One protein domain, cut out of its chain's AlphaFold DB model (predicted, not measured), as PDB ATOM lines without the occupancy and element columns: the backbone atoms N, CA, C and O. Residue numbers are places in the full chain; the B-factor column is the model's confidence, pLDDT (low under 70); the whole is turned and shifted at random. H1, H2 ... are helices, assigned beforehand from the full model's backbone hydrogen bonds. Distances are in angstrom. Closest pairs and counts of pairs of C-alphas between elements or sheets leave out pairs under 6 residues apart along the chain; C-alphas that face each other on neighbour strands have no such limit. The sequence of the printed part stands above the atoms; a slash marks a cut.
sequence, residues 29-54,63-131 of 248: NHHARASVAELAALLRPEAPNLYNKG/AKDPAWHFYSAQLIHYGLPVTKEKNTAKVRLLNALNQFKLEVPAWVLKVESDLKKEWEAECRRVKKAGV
ATOM      1  N   ASN A  29     269.614 278.772 322.834       81.44
ATOM      2  CA  ASN A  29     270.746 279.303 322.089       81.44
ATOM      3  C   ASN A  29     272.010 279.036 322.896       81.44
ATOM      4  O   ASN A  29     272.237 279.661 323.927       81.44
ATOM      5  N   HIS A  30     272.828 278.110 322.420       83.69
ATOM      6  CA  HIS A  30     274.043 277.696 323.105       83.69
ATOM      7  C   HIS A  30     275.236 278.453 322.529       83.69
ATOM      8  O   HIS A  30     275.485 278.397 321.324       83.69
ATOM      9  N   HIS A  31     275.997 279.141 323.380       85.25
ATOM     10  CA  HIS A  31     277.193 279.859 322.943       85.25
ATOM     11  C   HIS A  31     278.442 279.362 323.667       85.25
ATOM     12  O   HIS A  31     278.449 279.175 324.889       85.25
ATOM     13  N   ALA A  32     279.502 279.150 322.887       86.75
ATOM     14  CA  ALA A  32     280.822 278.828 323.402       86.75
ATOM     15  C   ALA A  32     281.423 280.036 324.132       86.75
ATOM     16  O   ALA A  32     281.026 281.187 323.912       86.75
ATOM     17  N   ARG A  33     282.399 279.769 324.999       85.19
ATOM     18  CA  ARG A  33     283.145 280.816 325.696       85.19
ATOM     19  C   ARG A  33     283.947 281.647 324.692       85.19
ATOM     20  O   ARG A  33     284.788 281.103 323.981       85.19
ATOM     21  N   ALA A  34     283.712 282.953 324.673       83.56
ATOM     22  CA  ALA A  34     284.516 283.904 323.919       83.56
ATOM     23  C   ALA A  34     285.775 284.260 324.710       83.56
ATOM     24  O   ALA A  34     285.760 284.290 325.941       83.56
ATOM     25  N   SER A  35     286.878 284.530 324.021       78.94
ATOM     26  CA  SER A  35     288.086 285.016 324.680       78.94
ATOM     27  C   SER A  35     287.919 286.461 325.161       78.94
ATOM     28  O   SER A  35     287.135 287.247 324.625       78.94
ATOM     29  N   VAL A  36     288.718 286.840 326.159       78.88
ATOM     30  CA  VAL A  36     288.777 288.215 326.683       78.88
ATOM     31  C   VAL A  36     289.081 289.219 325.562       78.88
ATOM     32  O   VAL A  36     288.492 290.295 325.521       78.88
ATOM     33  N   ALA A  37     289.966 288.848 324.629       76.44
ATOM     34  CA  ALA A  37     290.357 289.677 323.493       76.44
ATOM     35  C   ALA A  37     289.214 289.867 322.485       76.44
ATOM     36  O   ALA A  37     288.987 290.986 322.030       76.44
ATOM     37  N   GLU A  38     288.458 288.808 322.179       79.44
ATOM     38  CA  GLU A  38     287.268 288.908 321.326       79.44
ATOM     39  C   GLU A  38     286.205 289.788 321.976       79.44
ATOM     40  O   GLU A  38     285.658 290.681 321.334       79.44
ATOM     41  N   LEU A  39     285.950 289.609 323.274       80.50
ATOM     42  CA  LEU A  39     284.998 290.444 323.999       80.50
ATOM     43  C   LEU A  39     285.453 291.904 324.035       80.50
ATOM     44  O   LEU A  39     284.650 292.798 323.781       80.50
ATOM     45  N   ALA A  40     286.739 292.164 324.265       76.69
ATOM     46  CA  ALA A  40     287.286 293.512 324.204       76.69
ATOM     47  C   ALA A  40     287.128 294.133 322.807       76.69
ATOM     48  O   ALA A  40     286.704 295.281 322.718       76.69
ATOM     49  N   ALA A  41     287.388 293.385 321.731       75.69
ATOM     50  CA  ALA A  41     287.210 293.861 320.358       75.69
ATOM     51  C   ALA A  41     285.736 294.160 320.025       75.69
ATOM     52  O   ALA A  41     285.435 295.154 319.369       75.69
ATOM     53  N   LEU A  42     284.809 293.334 320.520       76.69
ATOM     54  CA  LEU A  42     283.366 293.512 320.332       76.69
ATOM     55  C   LEU A  42     282.802 294.693 321.133       76.69
ATOM     56  O   LEU A  42     281.886 295.372 320.673       76.69
ATOM     57  N   LEU A  43     283.290 294.911 322.358       76.25
ATOM     58  CA  LEU A  43     282.807 295.978 323.238       76.25
ATOM     59  C   LEU A  43     283.533 297.308 323.010       76.25
ATOM     60  O   LEU A  43     282.994 298.355 323.360       76.25
ATOM     61  N   ARG A  44     284.732 297.276 322.424       72.81
ATOM     62  CA  ARG A  44     285.532 298.449 322.064       72.81
ATOM     63  C   ARG A  44     285.917 298.382 320.579       72.81
ATOM     64  O   ARG A  44     287.079 298.110 320.270       72.81
ATOM     65  N   PRO A  45     284.983 298.677 319.658       63.78
ATOM     66  CA  PRO A  45     285.289 298.731 318.226       63.78
ATOM     67  C   PRO A  45     286.365 299.780 317.875       63.78
ATOM     68  O   PRO A  45     287.033 299.645 316.859       63.78
ATOM     69  N   GLU A  46     286.580 300.774 318.747       51.50
ATOM     70  CA  GLU A  46     287.631 301.804 318.650       51.50
ATOM     71  C   GLU A  46     289.009 301.372 319.194       51.50
ATOM     72  O   GLU A  46     289.999 302.073 319.010       51.50
ATOM     73  N   ALA A  47     289.123 300.218 319.865       51.81
ATOM     74  CA  ALA A  47     290.380 299.773 320.482       51.81
ATOM     75  C   ALA A  47     290.991 298.490 319.874       51.81
ATOM     76  O   ALA A  47     291.565 297.696 320.630       51.81
ATOM     77  N   PRO A  48     290.941 298.249 318.545       53.69
ATOM     78  CA  PRO A  48     291.462 297.013 317.953       53.69
ATOM     79  C   PRO A  48     292.976 296.822 318.176       53.69
ATOM     80  O   PRO A  48     293.483 295.714 318.018       53.69
ATOM     81  N   ASN A  49     293.695 297.866 318.603       50.47
ATOM     82  CA  ASN A  49     295.151 297.866 318.746       50.47
ATOM     83  C   ASN A  49     295.687 297.632 320.173       50.47
ATOM     84  O   ASN A  49     296.900 297.540 320.335       50.47
ATOM     85  N   LEU A  50     294.846 297.534 321.214       52.44
ATOM     86  CA  LEU A  50     295.361 297.446 322.597       52.44
ATOM     87  C   LEU A  50     295.684 296.019 323.074       52.44
ATOM     88  O   LEU A  50     296.533 295.861 323.947       52.44
ATOM     89  N   TYR A  51     295.053 294.987 322.505       50.19
ATOM     90  CA  TYR A  51     295.235 293.594 322.958       50.19
ATOM     91  C   TYR A  51     295.796 292.643 321.891       50.19
ATOM     92  O   TYR A  51     296.216 291.540 322.228       50.19
ATOM     93  N   ASN A  52     295.884 293.071 320.626       54.06
ATOM     94  CA  ASN A  52     296.597 292.352 319.568       54.06
ATOM     95  C   ASN A  52     297.912 293.078 319.291       54.06
ATOM     96  O   ASN A  52     297.999 293.934 318.413       54.06
ATOM     97  N   LYS A  53     298.946 292.768 320.078       43.41
ATOM     98  CA  LYS A  53     300.290 293.328 319.909       43.41
ATOM     99  C   LYS A  53     300.898 292.799 318.596       43.41
ATOM    100  O   LYS A  53     301.595 291.794 318.590       43.41
ATOM    101  N   GLY A  54     300.595 293.466 317.481       50.00
ATOM    102  CA  GLY A  54     301.254 293.276 316.183       50.00
ATOM    103  C   GLY A  54     300.522 292.424 315.140       50.00
ATOM    104  O   GLY A  54     301.042 292.268 314.037       50.00
ATOM    105  N   ALA A  63     281.718 293.484 312.728       58.03
ATOM    106  CA  ALA A  63     281.198 292.344 313.457       58.03
ATOM    107  C   ALA A  63     279.724 292.635 313.704       58.03
ATOM    108  O   ALA A  63     279.400 293.617 314.376       58.03
ATOM    109  N   LYS A  64     278.836 291.846 313.080       59.72
ATOM    110  CA  LYS A  64     277.398 291.951 313.320       59.72
ATOM    111  C   LYS A  64     277.238 291.858 314.825       59.72
ATOM    112  O   LYS A  64     277.532 290.820 315.409       59.72
ATOM    113  N   ASP A  65     276.856 292.983 315.410       67.56
ATOM    114  CA  ASP A  65     276.771 293.199 316.841       67.56
ATOM    115  C   ASP A  65     275.985 292.021 317.445       67.56
ATOM    116  O   ASP A  65     274.795 291.881 317.131       67.56
ATOM    117  N   PRO A  66     276.631 291.111 318.206       75.62
ATOM    118  CA  PRO A  66     276.020 289.835 318.551       75.62
ATOM    119  C   PRO A  66     274.671 289.990 319.246       75.62
ATOM    120  O   PRO A  66     274.384 290.993 319.916       75.62
ATOM    121  N   ALA A  67     273.833 288.962 319.107       81.06
ATOM    122  CA  ALA A  67     272.553 288.907 319.797       81.06
ATOM    123  C   ALA A  67     272.750 289.013 321.319       81.06
ATOM    124  O   ALA A  67     273.773 288.606 321.867       81.06
ATOM    125  N   TRP A  68     271.744 289.523 322.030       82.50
ATOM    126  CA  TRP A  68     271.811 289.695 323.487       82.50
ATOM    127  C   TRP A  68     272.096 288.376 324.237       82.50
ATOM    128  O   TRP A  68     272.790 288.380 325.257       82.50
ATOM    129  N   HIS A  69     271.637 287.244 323.690       86.56
ATOM    130  CA  HIS A  69     271.906 285.898 324.201       86.56
ATOM    131  C   HIS A  69     273.401 285.569 324.242       86.56
ATOM    132  O   HIS A  69     273.852 284.932 325.186       86.56
ATOM    133  N   PHE A  70     274.186 286.051 323.269       86.75
ATOM    134  CA  PHE A  70     275.631 285.839 323.248       86.75
ATOM    135  C   PHE A  70     276.284 286.473 324.475       86.75
ATOM    136  O   PHE A  70     276.983 285.789 325.214       86.75
ATOM    137  N   TYR A  71     275.995 287.749 324.752       87.00
ATOM    138  CA  TYR A  71     276.528 288.435 325.933       87.00
ATOM    139  C   TYR A  71     276.062 287.784 327.237       87.00
ATOM    140  O   TYR A  71     276.844 287.643 328.170       87.00
ATOM    141  N   SER A  72     274.806 287.344 327.280       87.62
ATOM    142  CA  SER A  72     274.238 286.663 328.447       87.62
ATOM    143  C   SER A  72     274.927 285.328 328.718       87.62
ATOM    144  O   SER A  72     275.264 285.032 329.860       87.62
ATOM    145  N   ALA A  73     275.211 284.557 327.669       89.62
ATOM    146  CA  ALA A  73     275.963 283.314 327.772       89.62
ATOM    147  C   ALA A  73     277.402 283.554 328.251       89.62
ATOM    148  O   ALA A  73     277.910 282.784 329.063       89.62
ATOM    149  N   GLN A  74     278.051 284.645 327.823       90.38
ATOM    150  CA  GLN A  74     279.372 284.999 328.355       90.38
ATOM    151  C   GLN A  74     279.314 285.310 329.854       90.38
ATOM    152  O   GLN A  74     280.173 284.846 330.596       90.38
ATOM    153  N   LEU A  75     278.284 286.020 330.333       89.19
ATOM    154  CA  LEU A  75     278.120 286.252 331.774       89.19
ATOM    155  C   LEU A  75     278.046 284.929 332.550       89.19
ATOM    156  O   LEU A  75     278.705 284.811 333.577       89.19
ATOM    157  N   ILE A  76     277.332 283.927 332.030       89.25
ATOM    158  CA  ILE A  76     277.241 282.589 332.639       89.25
ATOM    159  C   ILE A  76     278.618 281.917 332.713       89.25
ATOM    160  O   ILE A  76     278.993 281.413 333.771       89.25
ATOM    161  N   HIS A  77     279.401 281.958 331.628       86.31
ATOM    162  CA  HIS A  77     280.753 281.375 331.590       86.31
ATOM    163  C   HIS A  77     281.701 281.983 332.624       86.31
ATOM    164  O   HIS A  77     282.496 281.270 333.232       86.31
ATOM    165  N   TYR A  78     281.607 283.291 332.844       86.62
ATOM    166  CA  TYR A  78     282.429 284.001 333.825       86.62
ATOM    167  C   TYR A  78     281.791 284.058 335.224       86.62
ATOM    168  O   TYR A  78     282.341 284.674 336.132       86.62
ATOM    169  N   GLY A  79     280.630 283.425 335.427       84.44
ATOM    170  CA  GLY A  79     279.893 283.465 336.693       84.44
ATOM    171  C   GLY A  79     279.429 284.861 337.106       84.44
ATOM    172  O   GLY A  79     279.202 285.112 338.290       84.44
ATOM    173  N   LEU A  80     279.296 285.780 336.149       86.19
ATOM    174  CA  LEU A  80     278.671 287.069 336.386       86.19
ATOM    175  C   LEU A  80     277.147 286.909 336.426       86.19
ATOM    176  O   LEU A  80     276.582 286.059 335.735       86.19
ATOM    177  N   PRO A  81     276.445 287.763 337.189       84.69
ATOM    178  CA  PRO A  81     274.996 287.713 337.247       84.69
ATOM    179  C   PRO A  81     274.394 287.955 335.856       84.69
ATOM    180  O   PRO A  81     274.664 288.977 335.214       84.69
ATOM    181  N   VAL A  82     273.575 287.003 335.413       84.81
ATOM    182  CA  VAL A  82     272.946 286.983 334.088       84.81
ATOM    183  C   VAL A  82     271.893 288.084 333.991       84.81
ATOM    184  O   VAL A  82     271.147 288.334 334.937       84.81
ATOM    185  N   THR A  83     271.827 288.757 332.844       84.44
ATOM    186  CA  THR A  83     270.808 289.774 332.539       84.44
ATOM    187  C   THR A  83     270.260 289.542 331.152       84.44
ATOM    188  O   THR A  83     271.029 289.206 330.258       84.44
ATOM    189  N   LYS A  84     268.962 289.780 330.957       83.69
ATOM    190  CA  LYS A  84     268.330 289.653 329.637       83.69
ATOM    191  C   LYS A  84     268.488 290.925 328.795       83.69
ATOM    192  O   LYS A  84     268.306 290.909 327.582       83.69
ATOM    193  N   GLU A  85     268.901 292.029 329.414       85.19
ATOM    194  CA  GLU A  85     269.146 293.304 328.747       85.19
ATOM    195  C   GLU A  85     270.529 293.347 328.080       85.19
ATOM    196  O   GLU A  85     271.567 293.267 328.745       85.19
ATOM    197  N   LYS A  86     270.551 293.576 326.757       85.31
ATOM    198  CA  LYS A  86     271.783 293.680 325.949       85.31
ATOM    199  C   LYS A  86     272.769 294.711 326.510       85.31
ATOM    200  O   LYS A  86     273.949 294.403 326.671       85.31
ATOM    201  N   ASN A  87     272.303 295.924 326.810       86.56
ATOM    202  CA  ASN A  87     273.172 296.997 327.301       86.56
ATOM    203  C   ASN A  87     273.723 296.694 328.694       86.56
ATOM    204  O   ASN A  87     274.913 296.887 328.925       86.56
ATOM    205  N   THR A  88     272.898 296.166 329.598       88.88
ATOM    206  CA  THR A  88     273.340 295.794 330.947       88.88
ATOM    207  C   THR A  88     274.395 294.694 330.894       88.88
ATOM    208  O   THR A  88     275.411 294.792 331.581       88.88
ATOM    209  N   ALA A  89     274.210 293.694 330.026       88.19
ATOM    210  CA  ALA A  89     275.192 292.635 329.829       88.19
ATOM    211  C   ALA A  89     276.521 293.184 329.286       88.19
ATOM    212  O   ALA A  89     277.580 292.870 329.831       88.19
ATOM    213  N   LYS A  90     276.466 294.068 328.275       86.69
ATOM    214  CA  LYS A  90     277.648 294.763 327.739       86.69
ATOM    215  C   LYS A  90     278.372 295.562 328.825       86.69
ATOM    216  O   LYS A  90     279.577 295.411 328.979       86.69
ATOM    217  N   VAL A  91     277.657 296.371 329.608       87.62
ATOM    218  CA  VAL A  91     278.253 297.195 330.674       87.62
ATOM    219  C   VAL A  91     278.892 296.331 331.760       87.62
ATOM    220  O   VAL A  91     280.005 296.624 332.186       87.62
ATOM    221  N   ARG A  92     278.241 295.242 332.187       89.25
ATOM    222  CA  ARG A  92     278.813 294.316 333.181       89.25
ATOM    223  C   ARG A  92     280.087 293.663 332.679       89.25
ATOM    224  O   ARG A  92     281.074 293.608 333.409       89.25
ATOM    225  N   LEU A  93     280.067 293.212 331.432       87.81
ATOM    226  CA  LEU A  93     281.220 292.586 330.818       87.81
ATOM    227  C   LEU A  93     282.369 293.585 330.628       87.81
ATOM    228  O   LEU A  93     283.507 293.273 330.960       87.81
ATOM    229  N   LEU A  94     282.068 294.813 330.192       86.81
ATOM    230  CA  LEU A  94     283.044 295.898 330.092       86.81
ATOM    231  C   LEU A  94     283.639 296.252 331.456       86.81
ATOM    232  O   LEU A  94     284.844 296.447 331.564       86.81
ATOM    233  N   ASN A  95     282.817 296.314 332.505       88.88
ATOM    234  CA  ASN A  95     283.286 296.593 333.858       88.88
ATOM    235  C   ASN A  95     284.236 295.495 334.357       88.88
ATOM    236  O   ASN A  95     285.304 295.797 334.879       88.88
ATOM    237  N   ALA A  96     283.897 294.223 334.138       86.94
ATOM    238  CA  ALA A  96     284.771 293.112 334.504       86.94
ATOM    239  C   ALA A  96     286.070 293.078 333.681       86.94
ATOM    240  O   ALA A  96     287.128 292.792 334.241       86.94
ATOM    241  N   LEU A  97     286.011 293.441 332.394       84.81
ATOM    242  CA  LEU A  97     287.190 293.642 331.543       84.81
ATOM    243  C   LEU A  97     288.089 294.765 332.073       84.81
ATOM    244  O   LEU A  97     289.295 294.577 332.186       84.81
ATOM    245  N   ASN A  98     287.510 295.913 332.437       85.75
ATOM    246  CA  ASN A  98     288.246 297.051 332.994       85.75
ATOM    247  C   ASN A  98     288.924 296.707 334.325       85.75
ATOM    248  O   ASN A  98     290.010 297.197 334.610       85.75
ATOM    249  N   GLN A  99     288.275 295.874 335.139       83.56
ATOM    250  CA  GLN A  99     288.790 295.429 336.433       83.56
ATOM    251  C   GLN A  99     289.742 294.230 336.326       83.56
ATOM    252  O   GLN A  99     290.214 293.761 337.356       83.56
ATOM    253  N   PHE A 100     289.979 293.696 335.118       74.94
ATOM    254  CA  PHE A 100     290.687 292.428 334.891       74.94
ATOM    255  C   PHE A 100     290.146 291.264 335.744       74.94
ATOM    256  O   PHE A 100     290.843 290.295 336.015       74.94
ATOM    257  N   LYS A 101     288.869 291.340 336.135       78.62
ATOM    258  CA  LYS A 101     288.152 290.344 336.948       78.62
ATOM    259  C   LYS A 101     287.427 289.302 336.100       78.62
ATOM    260  O   LYS A 101     286.563 288.585 336.601       78.62
ATOM    261  N   LEU A 102     287.725 289.252 334.804       79.62
ATOM    262  CA  LEU A 102     287.106 288.325 333.868       79.62
ATOM    263  C   LEU A 102     287.749 286.931 333.987       79.62
ATOM    264  O   LEU A 102     288.375 286.433 333.054       79.62
ATOM    265  N   GLU A 103     287.622 286.325 335.164       77.56
ATOM    266  CA  GLU A 103     288.112 284.981 335.457       77.56
ATOM    267  C   GLU A 103     286.960 283.980 335.455       77.56
ATOM    268  O   GLU A 103     285.839 284.284 335.859       77.56
ATOM    269  N   VAL A 104     287.236 282.769 334.974       80.31
ATOM    270  CA  VAL A 104     286.263 281.677 335.002       80.31
ATOM    271  C   VAL A 104     286.250 281.089 336.414       80.31
ATOM    272  O   VAL A 104     287.294 280.625 336.880       80.31
ATOM    273  N   PRO A 105     285.101 281.067 337.108       83.00
ATOM    274  CA  PRO A 105     285.032 280.526 338.455       83.00
ATOM    275  C   PRO A 105     285.432 279.047 338.513       83.00
ATOM    276  O   PRO A 105     285.074 278.255 337.640       83.00
ATOM    277  N   ALA A 106     286.073 278.637 339.610       84.31
ATOM    278  CA  ALA A 106     286.497 277.248 339.818       84.31
ATOM    279  C   ALA A 106     285.341 276.229 339.730       84.31
ATOM    280  O   ALA A 106     285.545 275.084 339.327       84.31
ATOM    281  N   TRP A 107     284.111 276.637 340.067       83.19
ATOM    282  CA  TRP A 107     282.936 275.773 339.946       83.19
ATOM    283  C   TRP A 107     282.579 275.470 338.481       83.19
ATOM    284  O   TRP A 107     282.187 274.342 338.190       83.19
ATOM    285  N   VAL A 108     282.784 276.417 337.555       84.75
ATOM    286  CA  VAL A 108     282.575 276.209 336.111       84.75
ATOM    287  C   VAL A 108     283.615 275.228 335.573       84.75
ATOM    288  O   VAL A 108     283.257 274.288 334.874       84.75
ATOM    289  N   LEU A 109     284.882 275.372 335.978       84.75
ATOM    290  CA  LEU A 109     285.955 274.435 335.605       84.75
ATOM    291  C   LEU A 109     285.692 273.013 336.117       84.75
ATOM    292  O   LEU A 109     285.996 272.029 335.437       84.75
ATOM    293  N   LYS A 110     285.108 272.888 337.313       87.00
ATOM    294  CA  LYS A 110     284.693 271.593 337.859       87.00
ATOM    295  C   LYS A 110     283.562 270.982 337.033       87.00
ATOM    296  O   LYS A 110     283.646 269.810 336.682       87.00
ATOM    297  N   VAL A 111     282.546 271.775 336.684       85.75
ATOM    298  CA  VAL A 111     281.447 271.343 335.806       85.75
ATOM    299  C   VAL A 111     281.974 270.916 334.438       85.75
ATOM    300  O   VAL A 111     281.587 269.859 333.951       85.75
ATOM    301  N   GLU A 112     282.894 271.676 333.849       85.81
ATOM    302  CA  GLU A 112     283.548 271.329 332.586       85.81
ATOM    303  C   GLU A 112     284.315 270.009 332.693       85.81
ATOM    304  O   GLU A 112     284.177 269.147 331.832       85.81
ATOM    305  N   SER A 113     285.082 269.817 333.768       84.12
ATOM    306  CA  SER A 113     285.845 268.586 333.998       84.12
ATOM    307  C   SER A 113     284.940 267.367 334.175       84.12
ATOM    308  O   SER A 113     285.243 266.298 333.650       84.12
ATOM    309  N   ASP A 114     283.835 267.515 334.905       86.06
ATOM    310  CA  ASP A 114     282.853 266.448 335.097       86.06
ATOM    311  C   ASP A 114     282.154 266.103 333.775       86.06
ATOM    312  O   ASP A 114     282.117 264.936 333.385       86.06
ATOM    313  N   LEU A 115     281.679 267.116 333.041       85.62
ATOM    314  CA  LEU A 115     281.029 266.939 331.740       85.62
ATOM    315  C   LEU A 115     281.982 266.353 330.697       85.62
ATOM    316  O   LEU A 115     281.584 265.493 329.919       85.62
ATOM    317  N   LYS A 116     283.251 266.768 330.698       85.06
ATOM    318  CA  LYS A 116     284.280 266.214 329.818       85.06
ATOM    319  C   LYS A 116     284.521 264.737 330.108       85.06
ATOM    320  O   LYS A 116     284.626 263.962 329.167       85.06
ATOM    321  N   LYS A 117     284.566 264.328 331.380       83.75
ATOM    322  CA  LYS A 117     284.707 262.912 331.761       83.75
ATOM    323  C   LYS A 117     283.504 262.081 331.321       83.75
ATOM    324  O   LYS A 117     283.697 261.004 330.763       83.75
ATOM    325  N   GLU A 118     282.285 262.569 331.558       83.06
ATOM    326  CA  GLU A 118     281.048 261.911 331.111       83.06
ATOM    327  C   GLU A 118     281.032 261.762 329.585       83.06
ATOM    328  O   GLU A 118     280.799 260.674 329.053       83.06
ATOM    329  N   TRP A 119     281.377 262.842 328.887       83.06
ATOM    330  CA  TRP A 119     281.403 262.881 327.440       83.06
ATOM    331  C   TRP A 119     282.508 261.993 326.850       83.06
ATOM    332  O   TRP A 119     282.233 261.229 325.934       83.06
ATOM    333  N   GLU A 120     283.732 261.999 327.387       81.69
ATOM    334  CA  GLU A 120     284.821 261.113 326.945       81.69
ATOM    335  C   GLU A 120     284.507 259.635 327.203       81.69
ATOM    336  O   GLU A 120     284.808 258.781 326.362       81.69
ATOM    337  N   ALA A 121     283.877 259.318 328.339       80.62
ATOM    338  CA  ALA A 121     283.428 257.967 328.652       80.62
ATOM    339  C   ALA A 121     282.385 257.484 327.636       80.62
ATOM    340  O   ALA A 121     282.535 256.396 327.069       80.62
ATOM    341  N   GLU A 122     281.382 258.312 327.338       78.19
ATOM    342  CA  GLU A 122     280.372 257.984 326.335       78.19
ATOM    343  C   GLU A 122     280.975 257.963 324.926       78.19
ATOM    344  O   GLU A 122     280.647 257.091 324.129       78.19
ATOM    345  N   CYS A 123     281.942 258.827 324.616       79.00
ATOM    346  CA  CYS A 123     282.597 258.843 323.312       79.00
ATOM    347  C   CYS A 123     283.452 257.590 323.099       79.00
ATOM    348  O   CYS A 123     283.475 257.023 322.004       79.00
ATOM    349  N   ARG A 124     284.093 257.079 324.159       75.38
ATOM    350  CA  ARG A 124     284.766 255.774 324.153       75.38
ATOM    351  C   ARG A 124     283.766 254.630 323.992       75.38
ATOM    352  O   ARG A 124     284.075 253.665 323.294       75.38
ATOM    353  N   ARG A 125     282.585 254.725 324.608       73.50
ATOM    354  CA  ARG A 125     281.516 253.725 324.488       73.50
ATOM    355  C   ARG A 125     280.928 253.696 323.077       73.50
ATOM    356  O   ARG A 125     280.844 252.622 322.497       73.50
ATOM    357  N   VAL A 126     280.624 254.855 322.492       71.00
ATOM    358  CA  VAL A 126     280.144 255.008 321.109       71.00
ATOM    359  C   VAL A 126     281.209 254.571 320.109       71.00
ATOM    360  O   VAL A 126     280.884 253.866 319.163       71.00
ATOM    361  N   LYS A 127     282.494 254.871 320.340       66.69
ATOM    362  CA  LYS A 127     283.587 254.358 319.497       66.69
ATOM    363  C   LYS A 127     283.706 252.833 319.575       66.69
ATOM    364  O   LYS A 127     283.881 252.189 318.548       66.69
ATOM    365  N   LYS A 128     283.566 252.236 320.764       63.22
ATOM    366  CA  LYS A 128     283.520 250.769 320.918       63.22
ATOM    367  C   LYS A 128     282.268 250.150 320.290       63.22
ATOM    368  O   LYS A 128     282.370 249.083 319.703       63.22
ATOM    369  N   ALA A 129     281.116 250.812 320.371       60.09
ATOM    370  CA  ALA A 129     279.872 250.356 319.753       60.09
ATOM    371  C   ALA A 129     279.881 250.521 318.222       60.09
ATOM    372  O   ALA A 129     279.357 249.671 317.513       60.09
ATOM    373  N   GLY A 130     280.539 251.562 317.703       54.88
ATOM    374  CA  GLY A 130     280.715 251.816 316.270       54.88
ATOM    375  C   GLY A 130     281.758 250.917 315.601       54.88
ATOM    376  O   GLY A 130     281.683 250.698 314.400       54.88
ATOM    377  N   VAL A 131     282.692 250.348 316.373       52.81
ATOM    378  CA  VAL A 131     283.632 249.302 315.911       52.81
ATOM    379  C   VAL A 131     283.115 247.888 316.247       52.81
ATOM    380  O   VAL A 131     283.689 246.895 315.819       52.81
TER     381      VAL A 131
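This is residues 29 to 54 and 63 to 131 of the 248 residues of an uncharacterized protein of Pyrenophora tritici-repentis (strain Pt-1C-BFP) (UniProt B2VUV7). Three short helices make a small body, H1 and H2 packed on H3, and one long helical arm sticks out of it: residues 110 to 131, of which 110 to 130 belong to H4. The printed part has 95 residues with four named helices, H1 to H4, and no named strand: all helix. It is loose, with a radius of gyration of the C-alphas of 16.8 A, and spans 53 by 33 by 25 A.

H1, residues 36 to 43, touches H3, residues 86 to 98, at a steep tilt of 46 degrees, opposite ways; the closest C-alphas, Leu 43 and Leu 94, are 6.9 A apart. H2, residues 68 to 77, touches H3 at 40 degrees, a steep tilt, the same way; the closest C-alphas are Trp 68 and Lys 86, 4.7 A. H4, residues 106 to 130, touches no helix. In all four, every O i to N i+4 pair is within hydrogen-bond range.

H1 begins at C-alpha 36 (288.777, 288.215, 326.683). H3 is 18.2 A long; H4, 35.1 A, ends at C-alpha 130 (280.715, 251.816, 316.270).

Residues 55 to 62 are not printed, a gap of 20.3 A between C-alphas 54 and 63. The pLDDT is under 70 in residues 45 to 54, 63 to 65 and 127 to 131.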